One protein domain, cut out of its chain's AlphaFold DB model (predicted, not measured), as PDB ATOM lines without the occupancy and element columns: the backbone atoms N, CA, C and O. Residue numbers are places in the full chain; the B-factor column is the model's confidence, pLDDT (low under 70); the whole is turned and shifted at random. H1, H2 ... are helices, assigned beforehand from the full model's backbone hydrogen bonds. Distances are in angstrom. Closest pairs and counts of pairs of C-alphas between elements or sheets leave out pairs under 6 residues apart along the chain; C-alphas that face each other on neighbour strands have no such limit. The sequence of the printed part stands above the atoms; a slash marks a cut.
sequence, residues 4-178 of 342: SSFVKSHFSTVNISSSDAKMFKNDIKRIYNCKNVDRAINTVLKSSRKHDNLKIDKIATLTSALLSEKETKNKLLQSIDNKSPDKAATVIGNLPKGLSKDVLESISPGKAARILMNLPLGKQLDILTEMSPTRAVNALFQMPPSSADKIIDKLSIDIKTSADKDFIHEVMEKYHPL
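Overview. This is residues 4 to 178 of the 342 residues of the protein "TYR_PHOSPHATASE_2 domain-containing protein" of Vibrio azureus NBRC 104587 (UniProt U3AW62). The chain is wound in stacked turns of short helices, a solenoid made of two rows, H6, H8, H10 and H12 in one and H7, H9 and H11 in the other. At the far end from H12, H2, H3 and H4 run up and down side by side, their centres making a triangle, with H1 beside H2 and H4, and H5 joins this end to the rows. The printed part has 175 residues, with twelve named helices, H1 to H12 in chain order, and no named strand: the class is all helix. The whole is compact by its radius of gyration of the C-alphas, 17.9 A, yet elongated, spanning 59 by 36 by 24 A.

Along the chain. The longest helix by residues, H2, holds residues 18 to 32, 21.0 A long, and begins at C-alpha 18 (-58.096, 13.403, -2.631). H1 is residues 4 to 11, beginning at C-alpha 4 (-43.340, 15.077, -15.138). H3 is residues 37 to 50, 19.5 A, H4 residues 56 to 68, 17.8 A, and H5 residues 70 to 81, 16.1 A. The short helices are H6, residues 85 to 93, H7, 97 to 105, H8, 109 to 116, H9, 121 to 128, and H10, 133 to 140. H11 is residues 145 to 157, 18.2 A, and H12 residues 163 to 174, 17.3 A, ending at C-alpha 174 (-10.133, -9.166, 2.999).

Arrangement. H2 and H3 touch as a hairpin, a shallow tilt of 17 degrees, opposite ways, closest at the C-alphas of Ile 31 and Ala 40, 4.6 A. H3 and H4, also a hairpin, only just touch, with 3 pairs of C-alphas within 8 A, the closest Ser 48 and Ile 59, 6.7 A. H1 is near H2 and H4. H3 touches H5 with residues 37 to 38 alone, about perpendicular at 85 degrees, closest at the C-alphas of Val 37 and Leu 76, 6.5 A. H6 touches H8, closest C-alphas Pro 85 and Ile 115, 4.7 A. H8 touches H10, Pro 109 and Ala 139, 4.7 A. H10 touches H12, Val 137 and Val 171, 5.7 A. H7 touches H9, Lys 101 and Ile 127, 5.5 A. H9 touches residues 151 to 155 of H11, Leu 125 and Leu 155, 6.9 A. Packing is mostly crossed, 2 of 8 touching pairs being at a shallow tilt. Every O i to N i+4 pair is within hydrogen-bond range in H1 to H10; H11 has 7 of 9 and H12 7 of 8.

Size, cuts and confidence. The two C-alphas farthest apart, Ser 18 and Leu 178, are 60.9 A apart. The printed part has no cut and no long link. Mean pLDDT of the printed part is 74.9; it is under 70 for 75 residues, among them 4 to 42 and 157 to 165.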
ATOM      1  N   SER A   4     -41.893  14.924 -14.965       46.69
ATOM      2  CA  SER A   4     -43.340  15.077 -15.138       46.69
ATOM      3  C   SER A   4     -44.033  13.881 -15.806       46.69
ATOM      4  O   SER A   4     -45.176  13.593 -15.457       46.69
ATOM      5  N   SER A   5     -43.377  13.163 -16.726       53.41
ATOM      6  CA  SER A   5     -43.914  11.938 -17.331       53.41
ATOM      7  C   SER A   5     -43.770  10.729 -16.406       53.41
ATOM      8  O   SER A   5     -44.670   9.897 -16.375       53.41
ATOM      9  N   PHE A   6     -42.696  10.662 -15.609       50.81
ATOM     10  CA  PHE A   6     -42.483   9.600 -14.614       50.81
ATOM     11  C   PHE A   6     -43.479   9.695 -13.449       50.81
ATOM     12  O   PHE A   6     -44.142   8.722 -13.100       50.81
ATOM     13  N   VAL A   7     -43.662  10.903 -12.906       52.78
ATOM     14  CA  VAL A   7     -44.661  11.188 -11.868       52.78
ATOM     15  C   VAL A   7     -46.069  10.904 -12.401       52.78
ATOM     16  O   VAL A   7     -46.865  10.270 -11.721       52.78
ATOM     17  N   LYS A   8     -46.400  11.299 -13.636       56.25
ATOM     18  CA  LYS A   8     -47.724  10.994 -14.206       56.25
ATOM     19  C   LYS A   8     -47.986   9.491 -14.363       56.25
ATOM     20  O   LYS A   8     -49.105   9.080 -14.076       56.25
ATOM     21  N   SER A   9     -47.003   8.692 -14.790       57.69
ATOM     22  CA  SER A   9     -47.200   7.249 -15.001       57.69
ATOM     23  C   SER A   9     -47.281   6.443 -13.702       57.69
ATOM     24  O   SER A   9     -48.007   5.459 -13.652       57.69
ATOM     25  N   HIS A  10     -46.580   6.864 -12.643       54.16
ATOM     26  CA  HIS A  10     -46.582   6.158 -11.355       54.16
ATOM     27  C   HIS A  10     -47.731   6.562 -10.423       54.16
ATOM     28  O   HIS A  10     -48.093   5.792  -9.539       54.16
ATOM     29  N   PHE A  11     -48.313   7.755 -10.589       54.75
ATOM     30  CA  PHE A  11     -49.401   8.232  -9.725       54.75
ATOM     31  C   PHE A  11     -50.810   7.939 -10.247       54.75
ATOM     32  O   PHE A  11     -51.753   8.009  -9.463       54.75
ATOM     33  N   SER A  12     -50.984   7.604 -11.528       55.03
ATOM     34  CA  SER A  12     -52.300   7.241 -12.077       55.03
ATOM     35  C   SER A  12     -52.875   5.949 -11.480       55.03
ATOM     36  O   SER A  12     -54.065   5.696 -11.624       55.03
ATOM     37  N   THR A  13     -52.057   5.150 -10.792       48.28
ATOM     38  CA  THR A  13     -52.417   3.832 -10.246       48.28
ATOM     39  C   THR A  13     -52.615   3.817  -8.727       48.28
ATOM     40  O   THR A  13     -52.873   2.759  -8.152       48.28
ATOM     41  N   VAL A  14     -52.492   4.959  -8.034       49.91
ATOM     42  CA  VAL A  14     -52.545   5.000  -6.563       49.91
ATOM     43  C   VAL A  14     -53.866   5.584  -6.071       49.91
ATOM     44  O   VAL A  14     -54.138   6.768  -6.247       49.91
ATOM     45  N   ASN A  15     -54.660   4.752  -5.392       51.19
ATOM     46  CA  ASN A  15     -55.885   5.165  -4.714       51.19
ATOM     47  C   ASN A  15     -55.518   5.841  -3.377       51.19
ATOM     48  O   ASN A  15     -55.299   5.173  -2.368       51.19
ATOM     49  N   ILE A  16     -55.339   7.162  -3.402       54.50
ATOM     50  CA  ILE A  16     -55.056   8.012  -2.234       54.50
ATOM     51  C   ILE A  16     -56.279   8.910  -2.030       54.50
ATOM     52  O   ILE A  16     -56.874   9.355  -3.013       54.50
ATOM     53  N   SER A  17     -56.637   9.215  -0.778       61.34
ATOM     54  CA  SER A  17     -57.632  10.253  -0.481       61.34
ATOM     55  C   SER A  17     -57.287  11.552  -1.236       61.34
ATOM     56  O   SER A  17     -56.116  11.916  -1.414       61.34
ATOM     57  N   SER A  18     -58.302  12.261  -1.730       60.25
ATOM     58  CA  SER A  18     -58.096  13.403  -2.631       60.25
ATOM     59  C   SER A  18     -57.321  14.563  -1.982       60.25
ATOM     60  O   SER A  18     -56.628  15.306  -2.685       60.25
ATOM     61  N   SER A  19     -57.379  14.706  -0.652       64.31
ATOM     62  CA  SER A  19     -56.654  15.731   0.108       64.31
ATOM     63  C   SER A  19     -55.170  15.399   0.284       64.31
ATOM     64  O   SER A  19     -54.324  16.256   0.013       64.31
ATOM     65  N   ASP A  20     -54.837  14.158   0.648       60.44
ATOM     66  CA  ASP A  20     -53.448  13.736   0.875       60.44
ATOM     67  C   ASP A  20     -52.671  13.669  -0.443       60.44
ATOM     68  O   ASP A  20     -51.533  14.133  -0.531       60.44
ATOM     69  N   ALA A  21     -53.329  13.209  -1.513       60.88
ATOM     70  CA  ALA A  21     -52.775  13.215  -2.863       60.88
ATOM     71  C   ALA A  21     -52.410  14.636  -3.326       60.88
ATOM     72  O   ALA A  21     -51.375  14.850  -3.961       60.88
ATOM     73  N   LYS A  22     -53.253  15.625  -3.004       65.56
ATOM     74  CA  LYS A  22     -53.054  17.027  -3.393       65.56
ATOM     75  C   LYS A  22     -51.913  17.676  -2.609       65.56
ATOM     76  O   LYS A  22     -51.110  18.392  -3.209       65.56
ATOM     77  N   MET A  23     -51.815  17.413  -1.304       66.81
ATOM     78  CA  MET A  23     -50.705  17.898  -0.475       66.81
ATOM     79  C   MET A  23     -49.374  17.287  -0.913       66.81
ATOM     80  O   MET A  23     -48.440  18.028  -1.221       66.81
ATOM     81  N   PHE A  24     -49.324  15.968  -1.084       65.06
ATOM     82  CA  PHE A  24     -48.108  15.280  -1.508       65.06
ATOM     83  C   PHE A  24     -47.664  15.697  -2.920       65.06
ATOM     84  O   PHE A  24     -46.489  15.971  -3.155       65.06
ATOM     85  N   LYS A  25     -48.600  15.871  -3.865       65.19
ATOM     86  CA  LYS A  25     -48.304  16.397  -5.212       65.19
ATOM     87  C   LYS A  25     -47.708  17.808  -5.177       65.19
ATOM     88  O   LYS A  25     -46.840  18.123  -5.995       65.19
ATOM     89  N   ASN A  26     -48.151  18.657  -4.248       68.88
ATOM     90  CA  ASN A  26     -47.578  19.988  -4.059       68.88
ATOM     91  C   ASN A  26     -46.159  19.921  -3.496       68.88
ATOM     92  O   ASN A  26     -45.303  20.687  -3.942       68.88
ATOM     93  N   ASP A  27     -45.886  18.996  -2.581       67.81
ATOM     94  CA  ASP A  27     -44.543  18.813  -2.041       67.81
ATOM     95  C   ASP A  27     -43.588  18.219  -3.087       67.81
ATOM     96  O   ASP A  27     -42.502  18.761  -3.273       67.81
ATOM     97  N   ILE A  28     -44.020  17.254  -3.909       62.72
ATOM     98  CA  ILE A  28     -43.250  16.775  -5.076       62.72
ATOM     99  C   ILE A  28     -42.966  17.913  -6.069       62.72
ATOM    100  O   ILE A  28     -41.846  18.056  -6.559       62.72
ATOM    101  N   LYS A  29     -43.950  18.781  -6.338       64.25
ATOM    102  CA  LYS A  29     -43.759  19.957  -7.203       64.25
ATOM    103  C   LYS A  29     -42.776  20.965  -6.592       64.25
ATOM    104  O   LYS A  29     -41.993  21.567  -7.324       64.25
ATOM    105  N   ARG A  30     -42.787  21.147  -5.265       66.94
ATOM    106  CA  ARG A  30     -41.809  21.979  -4.539       66.94
ATOM    107  C   ARG A  30     -40.409  21.384  -4.587       66.94
ATOM    108  O   ARG A  30     -39.468  22.146  -4.768       66.94
ATOM    109  N   ILE A  31     -40.284  20.064  -4.460       63.38
ATOM    110  CA  ILE A  31     -39.017  19.330  -4.569       63.38
ATOM    111  C   ILE A  31     -38.437  19.503  -5.976       63.38
ATOM    112  O   ILE A  31     -37.289  19.913  -6.106       63.38
ATOM    113  N   TYR A  32     -39.249  19.302  -7.019       56.78
ATOM    114  CA  TYR A  32     -38.825  19.451  -8.416       56.78
ATOM    115  C   TYR A  32     -38.384  20.879  -8.764       56.78
ATOM    116  O   TYR A  32     -37.392  21.084  -9.455       56.78
ATOM    117  N   ASN A  33     -39.098  21.883  -8.252       61.12
ATOM    118  CA  ASN A  33     -38.767  23.289  -8.487       61.12
ATOM    119  C   ASN A  33     -37.708  23.829  -7.511       61.12
ATOM    120  O   ASN A  33     -37.397  25.026  -7.528       61.12
ATOM    121  N   CYS A  34     -37.177  22.988  -6.620       61.16
ATOM    122  CA  CYS A  34     -36.228  23.428  -5.619       61.16
ATOM    123  C   CYS A  34     -34.840  23.588  -6.244       61.16
ATOM    124  O   CYS A  34     -34.143  22.616  -6.513       61.16
ATOM    125  N   LYS A  35     -34.400  24.837  -6.421       57.84
ATOM    126  CA  LYS A  35     -33.030  25.134  -6.876       57.84
ATOM    127  C   LYS A  35     -31.961  24.736  -5.849       57.84
ATOM    128  O   LYS A  35     -30.798  24.583  -6.203       57.84
ATOM    129  N   ASN A  36     -32.357  24.589  -4.584       67.56
ATOM    130  CA  ASN A  36     -31.483  24.237  -3.474       67.56
ATOM    131  C   ASN A  36     -31.771  22.796  -3.028       67.56
ATOM    132  O   ASN A  36     -32.873  22.488  -2.573       67.56
ATOM    133  N   VAL A  37     -30.769  21.926  -3.143       56.78
ATOM    134  CA  VAL A  37     -30.907  20.494  -2.847       56.78
ATOM    135  C   VAL A  37     -31.140  20.213  -1.371       56.78
ATOM    136  O   VAL A  37     -31.969  19.368  -1.059       56.78
ATOM    137  N   ASP A  38     -30.541  20.970  -0.454       55.91
ATOM    138  CA  ASP A  38     -30.827  20.813   0.977       55.91
ATOM    139  C   ASP A  38     -32.294  21.128   1.282       55.91
ATOM    140  O   ASP A  38     -32.936  20.457   2.086       55.91
ATOM    141  N   ARG A  39     -32.871  22.122   0.603       65.94
ATOM    142  CA  ARG A  39     -34.296  22.441   0.722       65.94
ATOM    143  C   ARG A  39     -35.172  21.375   0.059       65.94
ATOM    144  O   ARG A  39     -36.230  21.064   0.606       65.94
ATOM    145  N   ALA A  40     -34.731  20.782  -1.050       64.06
ATOM    146  CA  ALA A  40     -35.405  19.658  -1.702       64.06
ATOM    147  C   ALA A  40     -35.448  18.433  -0.775       64.06
ATOM    148  O   ALA A  40     -36.528  17.937  -0.470       64.06
ATOM    149  N   ILE A  41     -34.292  18.025  -0.245       61.41
ATOM    150  CA  ILE A  41     -34.136  16.919   0.708       61.41
ATOM    151  C   ILE A  41     -34.967  17.185   1.956       61.41
ATOM    152  O   ILE A  41     -35.783  16.356   2.326       61.41
ATOM    153  N   ASN A  42     -34.852  18.361   2.575       67.69
ATOM    154  CA  ASN A  42     -35.654  18.690   3.755       67.69
ATOM    155  C   ASN A  42     -37.159  18.659   3.469       67.69
ATOM    156  O   ASN A  42     -37.938  18.300   4.347       67.69
ATOM    157  N   THR A  43     -37.580  19.015   2.253       70.44
ATOM    158  CA  THR A  43     -38.985  18.903   1.843       70.44
ATOM    159  C   THR A  43     -39.389  17.438   1.691       70.44
ATOM    160  O   THR A  43     -40.442  17.067   2.198       70.44
ATOM    161  N   VAL A  44     -38.542  16.589   1.096       66.50
ATOM    162  CA  VAL A  44     -38.744  15.129   1.035       66.50
ATOM    163  C   VAL A  44     -38.855  14.537   2.441       66.50
ATOM    164  O   VAL A  44     -39.829  13.854   2.736       66.50
ATOM    165  N   LEU A  45     -37.910  14.846   3.334       65.25
ATOM    166  CA  LEU A  45     -37.871  14.318   4.699       65.25
ATOM    167  C   LEU A  45     -39.077  14.770   5.529       65.25
ATOM    168  O   LEU A  45     -39.695  13.957   6.214       65.25
ATOM    169  N   LYS A  46     -39.454  16.052   5.433       73.56
ATOM    170  CA  LYS A  46     -40.665  16.579   6.081       73.56
ATOM    171  C   LYS A  46     -41.930  15.927   5.535       73.56
ATOM    172  O   LYS A  46     -42.835  15.652   6.313       73.56
ATOM    173  N   SER A  47     -41.989  15.678   4.229       67.06
ATOM    174  CA  SER A  47     -43.143  15.030   3.599       67.06
ATOM    175  C   SER A  47     -43.243  13.563   4.011       67.06
ATOM    176  O   SER A  47     -44.330  13.110   4.338       67.06
ATOM    177  N   SER A  48     -42.113  12.851   4.076       60.72
ATOM    178  CA  SER A  48     -42.045  11.458   4.534       60.72
ATOM    179  C   SER A  48     -42.617  11.304   5.947       60.72
ATOM    180  O   SER A  48     -43.520  10.507   6.148       60.72
ATOM    181  N   ARG A  49     -42.202  12.166   6.890       65.00
ATOM    182  CA  ARG A  49     -42.707  12.169   8.280       65.00
ATOM    183  C   ARG A  49     -44.163  12.619   8.429       65.00
ATOM    184  O   ARG A  49     -44.786  12.363   9.447       65.00
ATOM    185  N   LYS A  50     -44.686  13.393   7.475       68.31
ATOM    186  CA  LYS A  50     -46.048  13.949   7.538       68.31
ATOM    187  C   LYS A  50     -47.097  12.980   6.991       68.31
ATOM    188  O   LYS A  50     -48.288  13.171   7.222       68.31
ATOM    189  N   HIS A  51     -46.661  11.972   6.245       64.25
ATOM    190  CA  HIS A  51     -47.525  11.106   5.462       64.25
ATOM    191  C   HIS A  51     -47.332   9.626   5.816       64.25
ATOM    192  O   HIS A  51     -47.287   8.790   4.919       64.25
ATOM    193  N   ASP A  52     -47.287   9.292   7.109       52.91
ATOM    194  CA  ASP A  52     -47.114   7.910   7.597       52.91
ATOM    195  C   ASP A  52     -48.161   6.918   7.032       52.91
ATOM    196  O   ASP A  52     -47.879   5.732   6.874       52.91
ATOM    197  N   ASN A  53     -49.348   7.403   6.635       53.69
ATOM    198  CA  ASN A  53     -50.414   6.600   6.009       53.69
ATOM    199  C   ASN A  53     -50.187   6.291   4.514       53.69
ATOM    200  O   ASN A  53     -50.836   5.406   3.948       53.69
ATOM    201  N   LEU A  54     -49.290   7.013   3.837       55.47
ATOM    202  CA  LEU A  54     -48.863   6.679   2.481       55.47
ATOM    203  C   LEU A  54     -47.759   5.637   2.609       55.47
ATOM    204  O   LEU A  54     -46.643   6.008   2.952       55.47
ATOM    205  N   LYS A  55     -48.078   4.355   2.337       56.25
ATOM    206  CA  LYS A  55     -47.136   3.213   2.376       56.25
ATOM    207  C   LYS A  55     -45.706   3.688   2.094       56.25
ATOM    208  O   LYS A  55     -45.421   4.073   0.956       56.25
ATOM    209  N   ILE A  56     -44.868   3.694   3.135       52.66
ATOM    210  CA  ILE A  56     -43.501   4.251   3.168       52.66
ATOM    211  C   ILE A  56     -42.697   3.852   1.919       52.66
ATOM    212  O   ILE A  56     -41.980   4.670   1.343       52.66
ATOM    213  N   ASP A  57     -42.927   2.641   1.413       53.00
ATOM    214  CA  ASP A  57     -42.322   2.087   0.202       53.00
ATOM    215  C   ASP A  57     -42.540   2.941  -1.056       53.00
ATOM    216  O   ASP A  57     -41.650   3.053  -1.898       53.00
ATOM    217  N   LYS A  58     -43.698   3.595  -1.204       59.44
ATOM    218  CA  LYS A  58     -44.015   4.428  -2.376       59.44
ATOM    219  C   LYS A  58     -43.333   5.792  -2.309       59.44
ATOM    220  O   LYS A  58     -42.854   6.278  -3.333       59.44
ATOM    221  N   ILE A  59     -43.240   6.388  -1.116       56.72
ATOM    222  CA  ILE A  59     -42.468   7.621  -0.895       56.72
ATOM    223  C   ILE A  59     -40.980   7.333  -1.091       56.72
ATOM    224  O   ILE A  59     -40.304   8.105  -1.771       56.72
ATOM    225  N   ALA A  60     -40.485   6.199  -0.589       56.44
ATOM    226  CA  ALA A  60     -39.126   5.737  -0.836       56.44
ATOM    227  C   ALA A  60     -38.872   5.514  -2.335       56.44
ATOM    228  O   ALA A  60     -37.878   6.008  -2.848       56.44
ATOM    229  N   THR A  61     -39.800   4.884  -3.063       60.47
ATOM    230  CA  THR A  61     -39.687   4.659  -4.519       60.47
ATOM    231  C   THR A  61     -39.613   5.973  -5.302       60.47
ATOM    232  O   THR A  61     -38.754   6.135  -6.163       60.47
ATOM    233  N   LEU A  62     -40.470   6.948  -4.986       61.34
ATOM    234  CA  LEU A  62     -40.460   8.269  -5.625       61.34
ATOM    235  C   LEU A  62     -39.219   9.088  -5.271       61.34
ATOM    236  O   LEU A  62     -38.669   9.776  -6.126       61.34
ATOM    237  N   THR A  63     -38.777   8.994  -4.021       61.28
ATOM    238  CA  THR A  63     -37.549   9.622  -3.534       61.28
ATOM    239  C   THR A  63     -36.336   9.036  -4.250       61.28
ATOM    240  O   THR A  63     -35.534   9.788  -4.794       61.28
ATOM    241  N   SER A  64     -36.253   7.708  -4.350       60.88
ATOM    242  CA  SER A  64     -35.228   6.998  -5.114       60.88
ATOM    243  C   SER A  64     -35.279   7.358  -6.596       60.88
ATOM    244  O   SER A  64     -34.236   7.617  -7.176       60.88
ATOM    245  N   ALA A  65     -36.460   7.476  -7.207       64.06
ATOM    246  CA  ALA A  65     -36.586   7.880  -8.606       64.06
ATOM    247  C   ALA A  65     -36.124   9.328  -8.848       64.06
ATOM    248  O   ALA A  65     -35.355   9.584  -9.772       64.06
ATOM    249  N   LEU A  66     -36.525  10.273  -7.992       62.22
ATOM    250  CA  LEU A  66     -36.092  11.674  -8.064       62.22
ATOM    251  C   LEU A  66     -34.586  11.833  -7.818       62.22
ATOM    252  O   LEU A  66     -33.944  12.680  -8.440       62.22
ATOM    253  N   LEU A  67     -34.023  11.023  -6.920       60.53
ATOM    254  CA  LEU A  67     -32.602  11.047  -6.571       60.53
ATOM    255  C   LEU A  67     -31.750  10.176  -7.505       60.53
ATOM    256  O   LEU A  67     -30.541  10.370  -7.553       60.53
ATOM    257  N   SER A  68     -32.365   9.292  -8.297       58.38
ATOM    258  CA  SER A  68     -31.715   8.560  -9.393       58.38
ATOM    259  C   SER A  68     -31.476   9.428 -10.631       58.38
ATOM    260  O   SER A  68     -30.674   9.064 -11.492       58.38
ATOM    261  N   GLU A  69     -32.112  10.605 -10.725       70.81
ATOM    262  CA  GLU A  69     -31.723  11.577 -11.741       70.81
ATOM    263  C   GLU A  69     -30.295  12.056 -11.469       70.81
ATOM    264  O   GLU A  69     -29.995  12.638 -10.424       70.81
ATOM    265  N   LYS A  70     -29.413  11.817 -12.445       67.62
ATOM    266  CA  LYS A  70     -27.966  12.072 -12.379       67.62
ATOM    267  C   LYS A  70     -27.622  13.463 -11.836       67.62
ATOM    268  O   LYS A  70     -26.690  13.604 -11.052       67.62
ATOM    269  N   GLU A  71     -28.383  14.488 -12.218       72.12
ATOM    270  CA  GLU A  71     -28.168  15.861 -11.755       72.12
ATOM    271  C   GLU A  71     -28.486  16.034 -10.260       72.12
ATOM    272  O   GLU A  71     -27.716  16.655  -9.526       72.12
ATOM    273  N   THR A  72     -29.586  15.446  -9.783       71.62
ATOM    274  CA  THR A  72     -29.975  15.477  -8.368       71.62
ATOM    275  C   THR A  72     -28.999  14.670  -7.514       71.62
ATOM    276  O   THR A  72     -28.579  15.157  -6.463       71.62
ATOM    277  N   LYS A  73     -28.571  13.486  -7.985       74.94
ATOM    278  CA  LYS A  73     -27.542  12.666  -7.320       74.94
ATOM    279  C   LYS A  73     -26.235  13.438  -7.174       74.94
ATOM    280  O   LYS A  73     -25.703  13.522  -6.076       74.94
ATOM    281  N   ASN A  74     -25.759  14.077  -8.242       77.31
ATOM    282  CA  ASN A  74     -24.515  14.848  -8.209       77.31
ATOM    283  C   ASN A  74     -24.581  16.028  -7.234       77.31
ATOM    284  O   ASN A  74     -23.635  16.261  -6.485       77.31
ATOM    285  N   LYS A  75     -25.703  16.753  -7.189       79.25
ATOM    286  CA  LYS A  75     -25.881  17.852  -6.229       79.25
ATOM    287  C   LYS A  75     -26.000  17.352  -4.786       79.25
ATOM    288  O   LYS A  75     -25.495  18.007  -3.878       79.25
ATOM    289  N   LEU A  76     -26.644  16.202  -4.561       81.25
ATOM    290  CA  LEU A  76     -26.671  15.540  -3.253       81.25
ATOM    291  C   LEU A  76     -25.254  15.151  -2.820       81.25
ATOM    292  O   LEU A  76     -24.862  15.473  -1.702       81.25
ATOM    293  N   LEU A  77     -24.480  14.525  -3.711       83.62
ATOM    294  CA  LEU A  77     -23.087  14.154  -3.463       83.62
ATOM    295  C   LEU A  77     -22.243  15.377  -3.124       83.62
ATOM    296  O   LEU A  77     -21.573  15.374  -2.102       83.62
ATOM    297  N   GLN A  78     -22.346  16.453  -3.905       84.00
ATOM    298  CA  GLN A  78     -21.640  17.702  -3.627       84.00
ATOM    299  C   GLN A  78     -22.060  18.317  -2.281       84.00
ATOM    300  O   GLN A  78     -21.225  18.846  -1.552       84.00
ATOM    301  N   SER A  79     -23.346  18.254  -1.924       84.19
ATOM    302  CA  SER A  79     -23.821  18.758  -0.629       84.19
ATOM    303  C   SER A  79     -23.267  17.930   0.532       84.19
ATOM    304  O   SER A  79     -22.774  18.489   1.508       84.19
ATOM    305  N   ILE A  80     -23.299  16.600   0.421       88.44
ATOM    306  CA  ILE A  80     -22.743  15.685   1.426       88.44
ATOM    307  C   ILE A  80     -21.227  15.844   1.521       88.44
ATOM    308  O   ILE A  80     -20.675  15.835   2.622       88.44
ATOM    309  N   ASP A  81     -20.554  16.059   0.394       85.19
ATOM    310  CA  ASP A  81     -19.110  16.225   0.366       85.19
ATOM    311  C   ASP A  81     -18.654  17.547   1.011       85.19
ATOM    312  O   ASP A  81     -17.576  17.629   1.591       85.19
ATOM    313  N   ASN A  82     -19.509  18.563   1.057       88.88
ATOM    314  CA  ASN A  82     -19.197  19.815   1.750       88.88
ATOM    315  C   ASN A  82     -19.653  19.849   3.220       88.88
ATOM    316  O   ASN A  82     -19.407  20.833   3.919       88.88
ATOM    317  N   LYS A  83     -20.338  18.808   3.711       90.06
ATOM    318  CA  LYS A  83     -20.814  18.736   5.102       90.06
ATOM    319  C   LYS A  83     -19.810  18.031   6.010       90.06
ATOM    320  O   LYS A  83     -19.062  17.145   5.594       90.06
ATOM    321  N   SER A  84     -19.851  18.407   7.287       93.50
ATOM    322  CA  SER A  84     -19.201  17.658   8.357       93.50
ATOM    323  C   SER A  84     -19.845  16.264   8.510       93.50
ATOM    324  O   SER A  84     -21.022  16.096   8.157       93.50
ATOM    325  N   PRO A  85     -19.103  15.248   8.995       93.94
ATOM    326  CA  PRO A  85     -19.589  13.866   9.048       93.94
ATOM    327  C   PRO A  85     -20.906  13.667   9.811       93.94
ATOM    328  O   PRO A  85     -21.757  12.915   9.355       93.94
ATOM    329  N   ASP A  86     -21.115  14.390  10.908       92.00
ATOM    330  CA  ASP A  86     -22.331  14.414  11.734       92.00
ATOM    331  C   ASP A  86     -23.568  14.914  10.958       92.00
ATOM    332  O   ASP A  86     -24.637  14.290  10.947       92.00
ATOM    333  N   LYS A  87     -23.418  16.022  10.222       91.00
ATOM    334  CA  LYS A  87     -24.496  16.587   9.395       91.00
ATOM    335  C   LYS A  87     -24.792  15.696   8.195       91.00
ATOM    336  O   LYS A  87     -25.956  15.510   7.839       91.00
ATOM    337  N   ALA A  88     -23.753  15.142   7.577       91.75
ATOM    338  CA  ALA A  88     -23.893  14.182   6.491       91.75
ATOM    339  C   ALA A  88     -24.587  12.892   6.962       91.75
ATOM    340  O   ALA A  88     -25.500  12.422   6.284       91.75
ATOM    341  N   ALA A  89     -24.238  12.377   8.144       93.31
ATOM    342  CA  ALA A  89     -24.889  11.223   8.760       93.31
ATOM    343  C   ALA A  89     -26.370  11.491   9.036       93.31
ATOM    344  O   ALA A  89     -27.212  10.663   8.708       93.31
ATOM    345  N   THR A  90     -26.723  12.686   9.517       89.19
ATOM    346  CA  THR A  90     -28.135  13.067   9.686       89.19
ATOM    347  C   THR A  90     -28.901  12.988   8.364       89.19
ATOM    348  O   THR A  90     -30.010  12.459   8.320       89.19
ATOM    349  N   VAL A  91     -28.325  13.481   7.264       86.88
ATOM    350  CA  VAL A  91     -28.962  13.389   5.942       86.88
ATOM    351  C   VAL A  91     -29.085  11.926   5.511       86.88
ATOM    352  O   VAL A  91     -30.192  11.477   5.220       86.88
ATOM    353  N   ILE A  92     -27.980  11.177   5.527       89.69
ATOM    354  CA  ILE A  92     -27.901   9.786   5.054       89.69
ATOM    355  C   ILE A  92     -28.777   8.838   5.877       89.69
ATOM    356  O   ILE A  92     -29.404   7.946   5.308       89.69
ATOM    357  N   GLY A  93     -28.878   9.044   7.190       87.88
ATOM    358  CA  GLY A  93     -29.710   8.237   8.081       87.88
ATOM    359  C   GLY A  93     -31.203   8.353   7.780       87.88
ATOM    360  O   GLY A  93     -31.957   7.422   8.055       87.88
ATOM    361  N   ASN A  94     -31.625   9.458   7.158       85.75
ATOM    362  CA  ASN A  94     -33.000   9.653   6.713       85.75
ATOM    363  C   ASN A  94     -33.238   9.237   5.242       85.75
ATOM    364  O   ASN A  94     -34.374   9.318   4.772       85.75
ATOM    365  N   LEU A  95     -32.205   8.821   4.496       84.44
ATOM    366  CA  LEU A  95     -32.366   8.334   3.121       84.44
ATOM    367  C   LEU A  95     -32.821   6.856   3.093       84.44
ATOM    368  O   LEU A  95     -32.553   6.091   4.030       84.44
ATOM    369  N   PRO A  96     -33.503   6.420   2.013       83.94
ATOM    370  CA  PRO A  96     -33.741   5.000   1.756       83.94
ATOM    371  C   PRO A  96     -32.423   4.221   1.638       83.94
ATOM    372  O   PRO A  96     -31.466   4.737   1.061       83.94
ATOM    373  N   LYS A  97     -32.396   2.961   2.103       84.12
ATOM    374  CA  LYS A  97     -31.171   2.137   2.192       84.12
ATOM    375  C   LYS A  97     -30.341   2.105   0.901       84.12
ATOM    376  O   LYS A  97     -29.153   2.410   0.935       84.12
ATOM    377  N   GLY A  98     -30.985   1.861  -0.243       82.31
ATOM    378  CA  GLY A  98     -30.300   1.780  -1.537       82.31
ATOM    379  C   GLY A  98     -29.663   3.104  -1.960       82.31
ATOM    380  O   GLY A  98     -28.596   3.114  -2.561       82.31
ATOM    381  N   LEU A  99     -30.261   4.237  -1.582       83.50
ATOM    382  CA  LEU A  99     -29.677   5.538  -1.878       83.50
ATOM    383  C   LEU A  99     -28.551   5.899  -0.903       83.50
ATOM    384  O   LEU A  99     -27.550   6.475  -1.320       83.50
ATOM    385  N   SER A 100     -28.698   5.560   0.381       90.56
ATOM    386  CA  SER A 100     -27.624   5.710   1.367       90.56
ATOM    387  C   SER A 100     -26.368   4.963   0.915       90.56
ATOM    388  O   SER A 100     -25.287   5.550   0.906       90.56
ATOM    389  N   LYS A 101     -26.534   3.714   0.460       92.06
ATOM    390  CA  LYS A 101     -25.486   2.906  -0.172       92.06
ATOM    391  C   LYS A 101     -24.862   3.633  -1.364       92.06
ATOM    392  O   LYS A 101     -23.668   3.910  -1.347       92.06
ATOM    393  N   ASP A 102     -25.666   3.996  -2.362       88.56
ATOM    394  CA  ASP A 102     -25.207   4.673  -3.580       88.56
ATOM    395  C   ASP A 102     -24.369   5.926  -3.297       88.56
ATOM    396  O   ASP A 102     -23.378   6.201  -3.978       88.56
ATOM    397  N   VAL A 103     -24.798   6.717  -2.313       90.81
ATOM    398  CA  VAL A 103     -24.102   7.927  -1.883       90.81
ATOM    399  C   VAL A 103     -22.756   7.580  -1.257       90.81
ATOM    400  O   VAL A 103     -21.745   8.173  -1.631       90.81
ATOM    401  N   LEU A 104     -22.730   6.622  -0.329       93.88
ATOM    402  CA  LEU A 104     -21.515   6.232   0.385       93.88
ATOM    403  C   LEU A 104     -20.492   5.537  -0.523       93.88
ATOM    404  O   LEU A 104     -19.295   5.752  -0.359       93.88
ATOM    405  N   GLU A 105     -20.933   4.778  -1.527       93.75
ATOM    406  CA  GLU A 105     -20.041   4.188  -2.537       93.75
ATOM    407  C   GLU A 105     -19.431   5.225  -3.490       93.75
ATOM    408  O   GLU A 105     -18.369   4.986  -4.070       93.75
ATOM    409  N   SER A 106     -20.089   6.377  -3.641       92.06
ATOM    410  CA  SER A 106     -19.664   7.454  -4.542       92.06
ATOM    411  C   SER A 106     -18.686   8.447  -3.898       92.06
ATOM    412  O   SER A 106     -18.186   9.329  -4.592       92.06
ATOM    413  N   ILE A 107     -18.410   8.336  -2.595       93.06
ATOM    414  CA  ILE A 107     -17.455   9.195  -1.874       93.06
ATOM    415  C   ILE A 107     -16.195   8.419  -1.465       93.06
ATOM    416  O   ILE A 107     -16.092   7.203  -1.651       93.06
ATOM    417  N   SER A 108     -15.197   9.124  -0.922       93.00
ATOM    418  CA  SER A 108     -13.966   8.479  -0.459       93.00
ATOM    419  C   SER A 108     -14.231   7.558   0.745       93.00
ATOM    420  O   SER A 108     -15.019   7.919   1.629       93.00
ATOM    421  N   PRO A 109     -13.548   6.398   0.844       92.81
ATOM    422  CA  PRO A 109     -13.754   5.451   1.941       92.81
ATOM    423  C   PRO A 109     -13.590   6.075   3.333       92.81
ATOM    424  O   PRO A 109     -14.432   5.873   4.201       92.81
ATOM    425  N   GLY A 110     -12.575   6.924   3.529       90.44
ATOM    426  CA  GLY A 110     -12.349   7.593   4.815       90.44
ATOM    427  C   GLY A 110     -13.435   8.603   5.195       90.44
ATOM    428  O   GLY A 110     -13.644   8.883   6.375       90.44
ATOM    429  N   LYS A 111     -14.157   9.174   4.226       94.31
ATOM    430  CA  LYS A 111     -15.331  10.006   4.518       94.31
ATOM    431  C   LYS A 111     -16.555   9.146   4.815       94.31
ATOM    432  O   LYS A 111     -17.258   9.433   5.780       94.31
ATOM    433  N   ALA A 112     -16.772   8.091   4.029       95.81
ATOM    434  CA  ALA A 112     -17.841   7.128   4.265       95.81
ATOM    435  C   ALA A 112     -17.751   6.530   5.675       95.81
ATOM    436  O   ALA A 112     -18.741   6.548   6.399       95.81
ATOM    437  N   ALA A 113     -16.556   6.122   6.106       95.06
ATOM    438  CA  ALA A 113     -16.289   5.620   7.452       95.06
ATOM    439  C   ALA A 113     -16.695   6.616   8.544       95.06
ATOM    440  O   ALA A 113     -17.470   6.284   9.439       95.06
ATOM    441  N   ARG A 114     -16.245   7.873   8.434       95.44
ATOM    442  CA  ARG A 114     -16.593   8.937   9.392       95.44
ATOM    443  C   ARG A 114     -18.093   9.200   9.458       95.44
ATOM    444  O   ARG A 114     -18.616   9.435  10.542       95.44
ATOM    445  N   ILE A 115     -18.789   9.158   8.326       96.75
ATOM    446  CA  ILE A 115     -20.246   9.305   8.286       96.75
ATOM    447  C   ILE A 115     -20.928   8.103   8.944       96.75
ATOM    448  O   ILE A 115     -21.801   8.293   9.785       96.75
ATOM    449  N   LEU A 116     -20.527   6.881   8.584       96.62
ATOM    450  CA  LEU A 116     -21.083   5.643   9.130       96.62
ATOM    451  C   LEU A 116     -20.957   5.602  10.658       96.62
ATOM    452  O   LEU A 116     -21.945   5.329  11.325       96.62
ATOM    453  N   MET A 117     -19.804   5.983  11.216       95.81
ATOM    454  CA  MET A 117     -19.595   6.049  12.672       95.81
ATOM    455  C   MET A 117     -20.539   7.019  13.401       95.81
ATOM    456  O   MET A 117     -20.723   6.899  14.607       95.81
ATOM    457  N   ASN A 118     -21.155   7.967  12.688       96.12
ATOM    458  CA  ASN A 118     -22.142   8.901  13.239       96.12
ATOM    459  C   ASN A 118     -23.601   8.434  13.037       96.12
ATOM    460  O   ASN A 118     -24.533   9.151  13.401       96.12
ATOM    461  N   LEU A 119     -23.830   7.258  12.442       95.44
ATOM    462  CA  LEU A 119     -25.155   6.649  12.305       95.44
ATOM    463  C   LEU A 119     -25.440   5.669  13.455       95.44
ATOM    464  O   LEU A 119     -24.505   5.087  13.998       95.44
ATOM    465  N   PRO A 120     -26.714   5.401  13.797       94.75
ATOM    466  CA  PRO A 120     -27.065   4.294  14.687       94.75
ATOM    467  C   PRO A 120     -26.613   2.941  14.117       94.75
ATOM    468  O   PRO A 120     -26.746   2.723  12.912       94.75
ATOM    469  N   LEU A 121     -26.165   2.011  14.973       91.00
ATOM    470  CA  LEU A 121     -25.607   0.711  14.561       91.00
ATOM    471  C   LEU A 121     -26.520  -0.058  13.592       91.00
ATOM    472  O   LEU A 121     -26.064  -0.482  12.538       91.00
ATOM    473  N   GLY A 122     -27.825  -0.150  13.875       89.50
ATOM    474  CA  GLY A 122     -28.780  -0.804  12.967       89.50
ATOM    475  C   GLY A 122     -28.772  -0.211  11.553       89.50
ATOM    476  O   GLY A 122     -28.820  -0.936  10.567       89.50
ATOM    477  N   LYS A 123     -28.604   1.112  11.440       91.81
ATOM    478  CA  LYS A 123     -28.540   1.792  10.145       91.81
ATOM    479  C   LYS A 123     -27.198   1.598   9.444       91.81
ATOM    480  O   LYS A 123     -27.167   1.567   8.219       91.81
ATOM    481  N   GLN A 124     -26.104   1.482  10.199       94.00
ATOM    482  CA  GLN A 124     -24.795   1.130   9.643       94.00
ATOM    483  C   GLN A 124     -24.863  -0.245   8.973       94.00
ATOM    484  O   GLN A 124     -24.447  -0.377   7.825       94.00
ATOM    485  N   LEU A 125     -25.454  -1.227   9.661       91.19
ATOM    486  CA  LEU A 125     -25.623  -2.595   9.168       91.19
ATOM    487  C   LEU A 125     -26.479  -2.630   7.901       91.19
ATOM    488  O   LEU A 125     -26.015  -3.141   6.889       91.19
ATOM    489  N   ASP A 126     -27.662  -2.000   7.925       89.19
ATOM    490  CA  ASP A 126     -28.571  -1.912   6.767       89.19
ATOM    491  C   ASP A 126     -27.896  -1.362   5.506       89.19
ATOM    492  O   ASP A 126     -28.264  -1.697   4.382       89.19
ATOM    493  N   ILE A 127     -26.976  -0.415   5.684       91.62
ATOM    494  CA  ILE A 127     -26.279   0.234   4.580       91.62
ATOM    495  C   ILE A 127     -25.134  -0.647   4.090       91.62
ATOM    496  O   ILE A 127     -24.977  -0.815   2.883       91.62
ATOM    497  N   LEU A 128     -24.323  -1.180   5.007       90.44
ATOM    498  CA  LEU A 128     -23.134  -1.957   4.668       90.44
ATOM    499  C   LEU A 128     -23.486  -3.263   3.953       90.44
ATOM    500  O   LEU A 128     -22.783  -3.612   3.012       90.44
ATOM    501  N   THR A 129     -24.582  -3.928   4.328       88.50
ATOM    502  CA  THR A 129     -25.055  -5.153   3.654       88.50
ATOM    503  C   THR A 129     -25.562  -4.904   2.235       88.50
ATOM    504  O   THR A 129     -25.562  -5.810   1.407       88.50
ATOM    505  N   GLU A 130     -25.965  -3.674   1.913       88.44
ATOM    506  CA  GLU A 130     -26.374  -3.287   0.559       88.44
ATOM    507  C   GLU A 130     -25.186  -2.828  -0.301       88.44
ATOM    508  O   GLU A 130     -25.291  -2.786  -1.532       88.44
ATOM    509  N   MET A 131     -24.065  -2.438   0.316       90.06
ATOM    510  CA  MET A 131     -22.853  -2.012  -0.387       90.06
ATOM    511  C   MET A 131     -22.165  -3.196  -1.063       90.06
ATOM    512  O   MET A 131     -22.263  -4.341  -0.642       90.06
ATOM    513  N   SER A 132     -21.419  -2.910  -2.126       88.44
ATOM    514  CA  SER A 132     -20.469  -3.874  -2.668       88.44
ATOM    515  C   SER A 132     -19.450  -4.264  -1.583       88.44
ATOM    516  O   SER A 132     -18.947  -3.372  -0.886       88.44
ATOM    517  N   PRO A 133     -19.089  -5.558  -1.459       84.69
ATOM    518  CA  PRO A 133     -18.170  -6.041  -0.425       84.69
ATOM    519  C   PRO A 133     -16.881  -5.222  -0.351       84.69
ATOM    520  O   PRO A 133     -16.494  -4.727   0.702       84.69
ATOM    521  N   THR A 134     -16.269  -4.944  -1.504       83.88
ATOM    522  CA  THR A 134     -15.032  -4.154  -1.579       83.88
ATOM    523  C   THR A 134     -15.198  -2.733  -1.019       83.88
ATOM    524  O   THR A 134     -14.301  -2.224  -0.348       83.88
ATOM    525  N   ARG A 135     -16.336  -2.064  -1.252       89.88
ATOM    526  CA  ARG A 135     -16.580  -0.718  -0.704       89.88
ATOM    527  C   ARG A 135     -16.882  -0.756   0.789       89.88
ATOM    528  O   ARG A 135     -16.392   0.120   1.500       89.88
ATOM    529  N   ALA A 136     -17.640  -1.749   1.247       90.12
ATOM    530  CA  ALA A 136     -17.917  -1.956   2.664       90.12
ATOM    531  C   ALA A 136     -16.616  -2.200   3.444       90.12
ATOM    532  O   ALA A 136     -16.333  -1.472   4.395       90.12
ATOM    533  N   VAL A 137     -15.772  -3.125   2.970       85.44
ATOM    534  CA  VAL A 137     -14.439  -3.402   3.532       85.44
ATOM    535  C   VAL A 137     -13.606  -2.131   3.590       85.44
ATOM    536  O   VAL A 137     -13.120  -1.771   4.656       85.44
ATOM    537  N   ASN A 138     -13.490  -1.397   2.480       86.81
ATOM    538  CA  ASN A 138     -12.691  -0.173   2.447       86.81
ATOM    539  C   ASN A 138     -13.194   0.896   3.426       86.81
ATOM    540  O   ASN A 138     -12.385   1.648   3.958       86.81
ATOM    541  N   ALA A 139     -14.503   0.991   3.674       90.81
ATOM    542  CA  ALA A 139     -15.038   1.895   4.687       90.81
ATOM    543  C   ALA A 139     -14.717   1.401   6.109       90.81
ATOM    544  O   ALA A 139     -14.225   2.180   6.922       90.81
ATOM    545  N   LEU A 140     -14.921   0.112   6.397       89.44
ATOM    546  CA  LEU A 140     -14.580  -0.501   7.689       89.44
ATOM    547  C   LEU A 140     -13.079  -0.408   8.000       89.44
ATOM    548  O   LEU A 140     -12.693  -0.234   9.151       89.44
ATOM    549  N   PHE A 141     -12.223  -0.478   6.980       84.19
ATOM    550  CA  PHE A 141     -10.773  -0.307   7.102       84.19
ATOM    551  C   PHE A 141     -10.349   1.107   7.495       84.19
ATOM    552  O   PHE A 141      -9.214   1.312   7.909       84.19
ATOM    553  N   GLN A 142     -11.224   2.093   7.325       88.50
ATOM    554  CA  GLN A 142     -10.943   3.488   7.661       88.50
ATOM    555  C   GLN A 142     -11.572   3.890   9.002       88.50
ATOM    556  O   GLN A 142     -11.505   5.056   9.388       88.50
ATOM    557  N   MET A 143     -12.218   2.946   9.692       90.12
ATOM    558  CA  MET A 143     -12.728   3.130  11.048       90.12
ATOM    559  C   MET A 143     -11.666   2.723  12.081       90.12
ATOM    560  O   MET A 143     -10.835   1.857  11.790       90.12
ATOM    561  N   PRO A 144     -11.720   3.280  13.303       85.06
ATOM    562  CA  PRO A 144     -11.026   2.711  14.451       85.06
ATOM    563  C   PRO A 144     -11.418   1.234  14.630       85.06
ATOM    564  O   PRO A 144     -12.610   0.923  14.481       85.06
ATOM    565  N   PRO A 145     -10.468   0.329  14.944       80.12
ATOM    566  CA  PRO A 145     -10.739  -1.096  15.115       80.12
ATOM    567  C   PRO A 145     -11.944  -1.362  16.010       80.12
ATOM    568  O   PRO A 145     -12.905  -1.957  15.537       80.12
ATOM    569  N   SER A 146     -11.988  -0.776  17.211       80.44
ATOM    570  CA  SER A 146     -13.079  -0.991  18.174       80.44
ATOM    571  C   SER A 146     -14.474  -0.652  17.627       80.44
ATOM    572  O   SER A 146     -15.482  -1.217  18.060       80.44
ATOM    573  N   SER A 147     -14.562   0.276  16.669       87.94
ATOM    574  CA  SER A 147     -15.817   0.641  16.005       87.94
ATOM    575  C   SER A 147     -16.171  -0.333  14.883       87.94
ATOM    576  O   SER A 147     -17.321  -0.760  14.792       87.94
ATOM    577  N   ALA A 148     -15.195  -0.708  14.052       87.06
ATOM    578  CA  ALA A 148     -15.396  -1.706  13.006       87.06
ATOM    579  C   ALA A 148     -15.738  -3.084  13.592       87.06
ATOM    580  O   ALA A 148     -16.610  -3.768  13.065       87.06
ATOM    581  N   ASP A 149     -15.100  -3.447  14.709       82.25
ATOM    582  CA  ASP A 149     -15.337  -4.661  15.488       82.25
ATOM    583  C   ASP A 149     -16.812  -4.854  15.825       82.25
ATOM    584  O   ASP A 149     -17.426  -5.829  15.402       82.25
ATOM    585  N   LYS A 150     -17.420  -3.848  16.457       86.31
ATOM    586  CA  LYS A 150     -18.841  -3.879  16.833       86.31
ATOM    587  C   LYS A 150     -19.770  -4.125  15.644       86.31
ATOM    588  O   LYS A 150     -20.814  -4.756  15.800       86.31
ATOM    589  N   ILE A 151     -19.423  -3.599  14.470       88.50
ATOM    590  CA  ILE A 151     -20.205  -3.790  13.246       88.50
ATOM    591  C   ILE A 151     -20.024  -5.218  12.729       88.50
ATOM    592  O   ILE A 151     -21.014  -5.879  12.433       88.50
ATOM    593  N   ILE A 152     -18.781  -5.694  12.633       84.38
ATOM    594  CA  ILE A 152     -18.439  -7.027  12.121       84.38
ATOM    595  C   ILE A 152     -19.052  -8.128  12.993       84.38
ATOM    596  O   ILE A 152     -19.661  -9.060  12.463       84.38
ATOM    597  N   ASP A 153     -18.967  -7.998  14.314       83.31
ATOM    598  CA  ASP A 153     -19.552  -8.963  15.250       83.31
ATOM    599  C   ASP A 153     -21.066  -9.045  15.060       83.31
ATOM    600  O   ASP A 153     -21.657 -10.123  14.994       83.31
ATOM    601  N   LYS A 154     -21.712  -7.886  14.895       84.25
ATOM    602  CA  LYS A 154     -23.157  -7.820  14.703       84.25
ATOM    603  C   LYS A 154     -23.591  -8.352  13.335       84.25
ATOM    604  O   LYS A 154     -24.590  -9.068  13.270       84.25
ATOM    605  N   LEU A 155     -22.823  -8.079  12.275       81.44
ATOM    606  CA  LEU A 155     -23.012  -8.697  10.958       81.44
ATOM    607  C   LEU A 155     -22.926 -10.225  11.057       81.44
ATOM    608  O   LEU A 155     -23.772 -10.919  10.501       81.44
ATOM    609  N   SER A 156     -21.959 -10.743  11.815       73.88
ATOM    610  CA  SER A 156     -21.748 -12.185  11.989       73.88
ATOM    611  C   SER A 156     -22.909 -12.880  12.715       73.88
ATOM    612  O   SER A 156     -23.181 -14.051  12.455       73.88
ATOM    613  N   ILE A 157     -23.624 -12.167  13.594       69.50
ATOM    614  CA  ILE A 157     -24.762 -12.694  14.367       69.50
ATOM    615  C   ILE A 157     -26.084 -12.652  13.579       69.50
ATOM    616  O   ILE A 157     -26.892 -13.573  13.686       69.50
ATOM    617  N   ASP A 158     -26.347 -11.587  12.817       65.56
ATOM    618  CA  ASP A 158     -27.698 -11.286  12.310       65.56
ATOM    619  C   ASP A 158     -28.100 -12.034  11.017       65.56
ATOM    620  O   ASP A 158     -29.209 -11.840  10.507       65.56
ATOM    621  N   ILE A 159     -27.264 -12.925  10.477       55.91
ATOM    622  CA  ILE A 159     -27.511 -13.492   9.144       55.91
ATOM    623  C   ILE A 159     -28.422 -14.719   9.148       55.91
ATOM    624  O   ILE A 159     -28.121 -15.775   9.705       55.91
ATOM    625  N   LYS A 160     -29.523 -14.583   8.398       52.88
ATOM    626  CA  LYS A 160     -30.552 -15.607   8.163       52.88
ATOM    627  C   LYS A 160     -30.540 -16.204   6.742       52.88
ATOM    628  O   LYS A 160     -31.370 -17.070   6.475       52.88
ATOM    629  N   THR A 161     -29.651 -15.791   5.826       53.88
ATOM    630  CA  THR A 161     -29.665 -16.257   4.416       53.88
ATOM    631  C   THR A 161     -28.274 -16.540   3.826       53.88
ATOM    632  O   THR A 161     -27.258 -16.170   4.405       53.88
ATOM    633  N   SER A 162     -28.211 -17.249   2.689       50.06
ATOM    634  CA  SER A 162     -26.958 -17.677   2.043       50.06
ATOM    635  C   SER A 162     -26.224 -16.566   1.282       50.06
ATOM    636  O   SER A 162     -25.003 -16.609   1.225       50.06
ATOM    637  N   ALA A 163     -26.929 -15.569   0.735       54.84
ATOM    638  CA  ALA A 163     -26.306 -14.470  -0.014       54.84
ATOM    639  C   ALA A 163     -25.496 -13.523   0.891       54.84
ATOM    640  O   ALA A 163     -24.475 -12.982   0.475       54.84
ATOM    641  N   ASP A 164     -25.907 -13.381   2.151       66.88
ATOM    642  CA  ASP A 164     -25.180 -12.574   3.132       66.88
ATOM    643  C   ASP A 164     -23.900 -13.286   3.626       66.88
ATOM    644  O   ASP A 164     -22.961 -12.633   4.079       66.88
ATOM    645  N   LYS A 165     -23.827 -14.625   3.514       67.31
ATOM    646  CA  LYS A 165     -22.645 -15.405   3.925       67.31
ATOM    647  C   LYS A 165     -21.445 -15.164   3.016       67.31
ATOM    648  O   LYS A 165     -20.345 -15.021   3.537       67.31
ATOM    649  N   ASP A 166     -21.652 -15.077   1.702       71.75
ATOM    650  CA  ASP A 166     -20.571 -14.806   0.744       71.75
ATOM    651  C   ASP A 166     -20.019 -13.386   0.932       71.75
ATOM    652  O   ASP A 166     -18.807 -13.182   0.930       71.75
ATOM    653  N   PHE A 167     -20.902 -12.411   1.194       74.38
ATOM    654  CA  PHE A 167     -20.508 -11.047   1.549       74.38
ATOM    655  C   PHE A 167     -19.660 -11.021   2.824       74.38
ATOM    656  O   PHE A 167     -18.597 -10.405   2.827       74.38
ATOM    657  N   ILE A 168     -20.086 -11.701   3.897       71.38
ATOM    658  CA  ILE A 168     -19.279 -11.778   5.122       71.38
ATOM    659  C   ILE A 168     -17.969 -12.496   4.870       71.38
ATOM    660  O   ILE A 168     -16.946 -12.018   5.340       71.38
ATOM    661  N   HIS A 169     -17.973 -13.612   4.147       73.62
ATOM    662  CA  HIS A 169     -16.741 -14.333   3.872       73.62
ATOM    663  C   HIS A 169     -15.742 -13.439   3.135       73.62
ATOM    664  O   HIS A 169     -14.613 -13.319   3.589       73.62
ATOM    665  N   GLU A 170     -16.175 -12.714   2.100       74.31
ATOM    666  CA  GLU A 170     -15.317 -11.768   1.380       74.31
ATOM    667  C   GLU A 170     -14.866 -10.598   2.271       74.31
ATOM    668  O   GLU A 170     -13.714 -10.164   2.195       74.31
ATOM    669  N   VAL A 171     -15.753 -10.081   3.131       73.44
ATOM    670  CA  VAL A 171     -15.396  -9.040   4.102       73.44
ATOM    671  C   VAL A 171     -14.328  -9.557   5.059       73.44
ATOM    672  O   VAL A 171     -13.318  -8.888   5.226       73.44
ATOM    673  N   MET A 172     -14.513 -10.741   5.638       71.44
ATOM    674  CA  MET A 172     -13.615 -11.338   6.628       71.44
ATOM    675  C   MET A 172     -12.290 -11.797   6.010       71.44
ATOM    676  O   MET A 172     -11.243 -11.586   6.608       71.44
ATOM    677  N   GLU A 173     -12.310 -12.346   4.794       70.38
ATOM    678  CA  GLU A 173     -11.109 -12.742   4.049       70.38
ATOM    679  C   GLU A 173     -10.238 -11.522   3.723       70.38
ATOM    680  O   GLU A 173      -9.021 -11.540   3.913       70.38
ATOM    681  N   LYS A 174     -10.855 -10.415   3.288       68.62
ATOM    682  CA  LYS A 174     -10.133  -9.166   2.999       68.62
ATOM    683  C   LYS A 174      -9.722  -8.411   4.260       68.62
ATOM    684  O   LYS A 174      -8.779  -7.620   4.221       68.62
ATOM    685  N   TYR A 175     -10.408  -8.635   5.376       68.88
ATOM    686  CA  TYR A 175     -10.093  -8.043   6.672       68.88
ATOM    687  C   TYR A 175      -9.121  -8.943   7.439       68.88
ATOM    688  O   TYR A 175      -9.448  -9.514   8.476       68.88
ATOM    689  N   HIS A 176      -7.901  -9.063   6.907       71.88
ATOM    690  CA  HIS A 176      -6.857  -9.915   7.476       71.88
ATOM    691  C   HIS A 176      -6.633  -9.602   8.972       71.88
ATOM    692  O   HIS A 176      -6.535  -8.418   9.313       71.88
ATOM    693  N   PRO A 177      -6.476 -10.599   9.865       73.88
ATOM    694  CA  PRO A 177      -6.366 -10.374  11.311       73.88
ATOM    695  C   PRO A 177      -5.263  -9.376  11.704       73.88
ATOM    696  O   PRO A 177      -5.478  -8.496  12.534       73.88
ATOM    697  N   LEU A 178      -4.106  -9.426  11.026       83.12
ATOM    698  CA  LEU A 178      -2.987  -8.506  11.291       83.12
ATOM    699  C   LEU A 178      -3.217  -7.075  10.779       83.12
ATOM    700  O   LEU A 178      -2.577  -6.145  11.259       83.12
TER     701      LEU A 178